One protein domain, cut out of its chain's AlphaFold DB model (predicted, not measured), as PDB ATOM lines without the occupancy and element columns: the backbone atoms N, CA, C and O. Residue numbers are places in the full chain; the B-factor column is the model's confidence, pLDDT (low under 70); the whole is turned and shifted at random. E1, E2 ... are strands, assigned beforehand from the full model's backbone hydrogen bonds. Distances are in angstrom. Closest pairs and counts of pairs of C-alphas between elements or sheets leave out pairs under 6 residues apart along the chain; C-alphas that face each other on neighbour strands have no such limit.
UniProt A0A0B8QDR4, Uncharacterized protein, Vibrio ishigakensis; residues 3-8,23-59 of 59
ATOM      1  N   ILE A   3     195.740 179.654 195.270       91.69
ATOM      2  CA  ILE A   3     195.540 179.847 193.829       91.69
ATOM      3  C   ILE A   3     196.653 179.120 193.071       91.69
ATOM      4  O   ILE A   3     197.826 179.390 193.302       91.69
ATOM      5  N   THR A   4     196.282 178.230 192.146       92.50
ATOM      6  CA  THR A   4     197.215 177.581 191.209       92.50
ATOM      7  C   THR A   4     196.957 178.116 189.794       92.50
ATOM      8  O   THR A   4     195.885 177.853 189.233       92.50
ATOM      9  N   PRO A   5     197.899 178.862 189.183       90.75
ATOM     10  CA  PRO A   5     197.773 179.308 187.799       90.75
ATOM     11  C   PRO A   5     197.682 178.126 186.830       90.75
ATOM     12  O   PRO A   5     198.382 177.128 186.992       90.75
ATOM     13  N   ARG A   6     196.873 178.262 185.775       91.25
ATOM     14  CA  ARG A   6     196.856 177.314 184.654       91.25
ATOM     15  C   ARG A   6     197.442 177.946 183.395       91.25
ATOM     16  O   ARG A   6     197.090 179.080 183.066       91.25
ATOM     17  N   LYS A   7     198.337 177.238 182.702       91.88
ATOM     18  CA  LYS A   7     199.026 177.730 181.495       91.88
ATOM     19  C   LYS A   7     198.748 176.836 180.291       91.88
ATOM     20  O   LYS A   7     198.647 175.627 180.470       91.88
ATOM     21  N   PRO A   8     198.656 177.406 179.075       93.75
ATOM     22  CA  PRO A   8     198.532 176.604 177.868       93.75
ATOM     23  C   PRO A   8     199.775 175.721 177.701       93.75
ATOM     24  O   PRO A   8     200.906 176.212 177.753       93.75
ATOM     25  N   ILE A  23     186.939 177.597 170.953       96.00
ATOM     26  CA  ILE A  23     185.897 177.360 171.959       96.00
ATOM     27  C   ILE A  23     186.544 176.722 173.191       96.00
ATOM     28  O   ILE A  23     187.389 175.836 173.063       96.00
ATOM     29  N   GLY A  24     186.157 177.167 174.386       95.38
ATOM     30  CA  GLY A  24     186.582 176.532 175.633       95.38
ATOM     31  C   GLY A  24     185.900 175.178 175.836       95.38
ATOM     32  O   GLY A  24     184.687 175.065 175.684       95.38
ATOM     33  N   LEU A  25     186.678 174.165 176.208       96.81
ATOM     34  CA  LEU A  25     186.210 172.850 176.634       96.81
ATOM     35  C   LEU A  25     186.567 172.653 178.107       96.81
ATOM     36  O   LEU A  25     187.739 172.728 178.481       96.81
ATOM     37  N   VAL A  26     185.561 172.352 178.922       97.69
ATOM     38  CA  VAL A  26     185.731 171.961 180.322       97.69
ATOM     39  C   VAL A  26     185.090 170.595 180.515       97.69
ATOM     40  O   VAL A  26     183.934 170.403 180.146       97.69
ATOM     41  N   GLN A  27     185.839 169.653 181.083       97.75
ATOM     42  CA  GLN A  27     185.283 168.387 181.558       97.75
ATOM     43  C   GLN A  27     185.242 168.419 183.077       97.75
ATOM     44  O   GLN A  27     186.223 168.822 183.711       97.75
ATOM     45  N   LEU A  28     184.107 168.009 183.631       98.00
ATOM     46  CA  LEU A  28     183.879 167.919 185.066       98.00
ATOM     47  C   LEU A  28     183.856 166.447 185.494       98.00
ATOM     48  O   LEU A  28     183.482 165.592 184.691       98.00
ATOM     49  N   ASP A  29     184.263 166.170 186.730       97.56
ATOM     50  CA  ASP A  29     183.981 164.894 187.392       97.56
ATOM     51  C   ASP A  29     182.528 164.829 187.902       97.56
ATOM     52  O   ASP A  29     181.722 165.738 187.669       97.56
ATOM     53  N   GLU A  30     182.184 163.729 188.573       98.38
ATOM     54  CA  GLU A  30     180.847 163.475 189.120       98.38
ATOM     55  C   GLU A  30     180.452 164.504 190.194       98.38
ATOM     56  O   GLU A  30     179.277 164.840 190.338       98.38
ATOM     57  N   GLU A  31     181.432 165.071 190.899       98.06
ATOM     58  CA  GLU A  31     181.250 166.128 191.890       98.06
ATOM     59  C   GLU A  31     181.238 167.542 191.280       98.06
ATOM     60  O   GLU A  31     181.140 168.534 192.008       98.06
ATOM     61  N   GLY A  32     181.340 167.661 189.953       97.06
ATOM     62  CA  GLY A  32     181.326 168.936 189.241       97.06
ATOM     63  C   GLY A  32     182.657 169.696 189.274       97.06
ATOM     64  O   GLY A  32     182.692 170.882 188.936       97.06
ATOM     65  N   ARG A  33     183.764 169.063 189.677       95.44
ATOM     66  CA  ARG A  33     185.101 169.674 189.699       95.44
ATOM     67  C   ARG A  33     185.757 169.560 188.323       95.44
ATOM     68  O   ARG A  33     185.656 168.524 187.673       95.44
ATOM     69  N   PRO A  34     186.477 170.594 187.857       95.19
ATOM     70  CA  PRO A  34     187.122 170.559 186.550       95.19
ATOM     71  C   PRO A  34     188.317 169.602 186.536       95.19
ATOM     72  O   PRO A  34     189.336 169.860 187.178       95.19
ATOM     73  N   ILE A  35     188.211 168.545 185.732       95.56
ATOM     74  CA  ILE A  35     189.277 167.563 185.487       95.56
ATOM     75  C   ILE A  35     190.040 167.832 184.189       95.56
ATOM     76  O   ILE A  35     191.181 167.400 184.042       95.56
ATOM     77  N   LYS A  36     189.448 168.588 183.255       95.94
ATOM     78  CA  LYS A  36     190.116 169.027 182.027       95.94
ATOM     79  C   LYS A  36     189.697 170.435 181.653       95.94
ATOM     80  O   LYS A  36     188.513 170.761 181.696       95.94
ATOM     81  N   ILE A  37     190.668 171.241 181.232       96.44
ATOM     82  CA  ILE A  37     190.445 172.572 180.668       96.44
ATOM     83  C   ILE A  37     191.271 172.680 179.391       96.44
ATOM     84  O   ILE A  37     192.486 172.495 179.418       96.44
ATOM     85  N   ALA A  38     190.620 172.968 178.268       96.69
ATOM     86  CA  ALA A  38     191.269 173.105 176.972       96.69
ATOM     87  C   ALA A  38     190.603 174.188 176.119       96.69
ATOM     88  O   ALA A  38     189.451 174.554 176.342       96.69
ATOM     89  N   GLN A  39     191.315 174.669 175.105       96.56
ATOM     90  CA  GLN A  39     190.741 175.459 174.023       96.56
ATOM     91  C   GLN A  39     190.793 174.650 172.729       96.56
ATOM     92  O   GLN A  39     191.872 174.295 172.251       96.56
ATOM     93  N   LEU A  40     189.619 174.370 172.165       96.38
ATOM     94  CA  LEU A  40     189.463 173.782 170.841       96.38
ATOM     95  C   LEU A  40     189.739 174.868 169.807       96.38
ATOM     96  O   LEU A  40     189.056 175.892 169.782       96.38
ATOM     97  N   ILE A  41     190.754 174.656 168.983       95.25
ATOM     98  CA  ILE A  41     191.171 175.568 167.918       95.25
ATOM     99  C   ILE A  41     190.915 174.907 166.555       95.25
ATOM    100  O   ILE A  41     190.456 173.768 166.475       95.25
ATOM    101  N   GLY A  42     191.180 175.625 165.463       94.19
ATOM    102  CA  GLY A  42     190.995 175.090 164.111       94.19
ATOM    103  C   GLY A  42     191.763 173.785 163.848       94.19
ATOM    104  O   GLY A  42     192.754 173.478 164.515       94.19
ATOM    105  N   GLU A  43     191.314 173.050 162.826       90.62
ATOM    106  CA  GLU A  43     191.962 171.825 162.318       90.62
ATOM    107  C   GLU A  43     191.971 170.649 163.313       90.62
ATOM    108  O   GLU A  43     192.905 169.853 163.339       90.62
ATOM    109  N   GLY A  44     190.941 170.541 164.160       89.94
ATOM    110  CA  GLY A  44     190.795 169.415 165.091       89.94
ATOM    111  C   GLY A  44     191.833 169.396 166.217       89.94
ATOM    112  O   GLY A  44     192.042 168.364 166.849       89.94
ATOM    113  N   ARG A  45     192.498 170.528 166.469       93.50
ATOM    114  CA  ARG A  45     193.514 170.663 167.513       93.50
ATOM    115  C   ARG A  45     192.909 171.212 168.801       93.50
ATOM    116  O   ARG A  45     191.978 172.016 168.786       93.50
ATOM    117  N   ALA A  46     193.501 170.826 169.923       95.69
ATOM    118  CA  ALA A  46     193.182 171.362 171.235       95.69
ATOM    119  C   ALA A  46     194.469 171.787 171.944       95.69
ATOM    120  O   ALA A  46     195.498 171.123 171.822       95.69
ATOM    121  N   VAL A  47     194.403 172.889 172.686       95.38
ATOM    122  CA  VAL A  47     195.469 173.304 173.603       95.38
ATOM    123  C   VAL A  47     194.946 173.149 175.017       95.38
ATOM    124  O   VAL A  47     193.997 173.829 175.406       95.38
ATOM    125  N   GLU A  48     195.542 172.236 175.773       96.12
ATOM    126  CA  GLU A  48     195.179 171.999 177.168       96.12
ATOM    127  C   GLU A  48     195.846 173.019 178.092       96.12
ATOM    128  O   GLU A  48     196.906 173.563 177.781       96.12
ATOM    129  N   PHE A  49     195.205 173.292 179.226       94.81
ATOM    130  CA  PHE A  49     195.706 174.193 180.254       94.81
ATOM    131  C   PHE A  49     196.061 173.398 181.508       94.81
ATOM    132  O   PHE A  49     195.181 172.943 182.240       94.81
ATOM    133  N   GLU A  50     197.356 173.273 181.776       91.81
ATOM    134  CA  GLU A  50     197.876 172.526 182.921       91.81
ATOM    135  C   GLU A  50     198.042 173.429 184.147       91.81
ATOM    136  O   GLU A  50     198.407 174.604 184.026       91.81
ATOM    137  N   GLY A  51     197.766 172.882 185.333       91.00
ATOM    138  CA  GLY A  51     198.054 173.546 186.602       91.00
ATOM    139  C   GLY A  51     199.556 173.599 186.860       91.00
ATOM    140  O   GLY A  51     200.238 172.587 186.748       91.00
ATOM    141  N   ARG A  52     200.057 174.780 187.215       89.06
ATOM    142  CA  ARG A  52     201.452 175.014 187.602       89.06
ATOM    143  C   ARG A  52     201.545 175.041 189.117       89.06
ATOM    144  O   ARG A  52     201.500 176.111 189.722       89.06
ATOM    145  N   GLU A  53     201.595 173.862 189.728       90.62
ATOM    146  CA  GLU A  53     201.667 173.715 191.188       90.62
ATOM    147  C   GLU A  53     202.890 174.428 191.777       90.62
ATOM    148  O   GLU A  53     202.807 174.993 192.867       90.62
ATOM    149  N   GLU A  54     203.992 174.484 191.026       90.38
ATOM    150  CA  GLU A  54     205.207 175.210 191.391       90.38
ATOM    151  C   GLU A  54     205.018 176.737 191.462       90.38
ATOM    152  O   GLU A  54     205.783 177.425 192.132       90.38
ATOM    153  N   GLU A  55     203.984 177.272 190.806       90.06
ATOM    154  CA  GLU A  55     203.620 178.697 190.812       90.06
ATOM    155  C   GLU A  55     202.431 178.994 191.739       90.06
ATOM    156  O   GLU A  55     201.877 180.095 191.695       90.06
ATOM    157  N   ALA A  56     201.998 178.026 192.553       92.81
ATOM    158  CA  ALA A  56     200.858 178.208 193.438       92.81
ATOM    159  C   ALA A  56     201.163 179.205 194.566       92.81
ATOM    160  O   ALA A  56     202.225 179.166 195.189       92.81
ATOM    161  N   ASN A  57     200.198 180.066 194.879       93.69
ATOM    162  CA  ASN A  57     200.364 181.123 195.869       93.69
ATOM    163  C   ASN A  57     199.144 181.270 196.793       93.69
ATOM    164  O   ASN A  57     198.027 180.862 196.469       93.69
ATOM    165  N   TRP A  58     199.377 181.840 197.975       92.25
ATOM    166  CA  TRP A  58     198.345 182.095 198.981       92.25
ATOM    167  C   TRP A  58     197.882 183.555 198.911       92.25
ATOM    168  O   TRP A  58     198.719 184.457 198.852       92.25
ATOM    169  N   HIS A  59     196.562 183.763 198.916       79.88
ATOM    170  CA  HIS A  59     195.885 185.064 198.987       79.88
ATOM    171  C   HIS A  59     194.902 185.123 200.153       79.88
ATOM    172  O   HIS A  59     194.287 184.069 200.458       79.88
TER     173      HIS A  59
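What this domain is: This is residues 3 to 8 and 23 to 59 of the 59 residues of an uncharacterized protein of Vibrio ishigakensis (UniProt A0A0B8QDR4). A single strongly twisted and curled sheet of four strands makes the body: two hairpins in a row, E2 with E3 and E3 with E4, and the short strand E1 beside the last part of E4. No named helix covers either face, and residues 52 to 59 run on from E4 as a tail at one end of the longest axis. The printed part has 43 residues with no named helix and four named strands, E1, E2, E3 and E4 along the chain; across the sheet the order is E1, E4, E3, E2, all antiparallel, and the class is all strand. The whole is loose, with a radius of gyration of the C-alphas of 12.3 A, and flat, spanning 38 by 25 by 13 A.

Where its parts are: The printed part begins at Ile 3, and E1 is residues 6 to 8, 7.0 A from C-alpha 6 at (196.856, 177.314, 184.654) to C-alpha 8. After the cut, E2 is residues 23 to 28, 16.3 A long, beginning with C-alpha 23 at (185.897, 177.360, 171.959). E3, residues 34 to 41, is the longest strand by residues, with eight, and measures 19.7 A. E4 is residues 45 to 51, 19.8 A long, and ends with C-alpha 51 at (198.054, 173.546, 186.602).

How they stand to each other: E1 is an edge strand, antiparallel to E4 at 151 degrees between directions; C-alphas 6 and 51 face each other at 4.4 A, and N 7 and O 50 are within hydrogen-bond range at 2.9 A. The pairing of E4 is staggered: residues 49 to 51 pair with E1, and residues 45 to 48 pair with E3. E3 and E4 form a hairpin with a tight link, 144 degrees between their directions; C-alphas 48 and 38 face each other at 4.1 A, and N 39 and O 47 are 2.8 A apart, within hydrogen-bond range. E2 and E3 form the other hairpin, also with a tight link, at 161 degrees; C-alphas 34 and 28 face each other at 4.4 A, and N 25 and O 38 are within hydrogen-bond range at 2.8 A. E2 is the other edge strand, and E2, E3 and E4 make a meander, each strand the antiparallel neighbour of the one before. E1 and E3 are only just apart, their closest C-alphas 8.1 A from each other, and E1 and E2 are apart. From edge to edge the strands' lines turn by 45 degrees and the way across the sheet by 65 degrees.

The domain as a whole: The two C-alphas farthest apart are those of Glu 43 and His 59, at 39.2 A, while those of Ile 3 and His 59, the first and last printed, are 7.3 A apart. Residues 9 to 22 are cut out and not printed, and C-alphas 8 and 23 are 14.0 A apart across that cut, which the link from E1 to E2 crosses. Of the links that are printed whole, none is long. The mean pLDDT of the printed part is 93.9, and no printed residue is under 70.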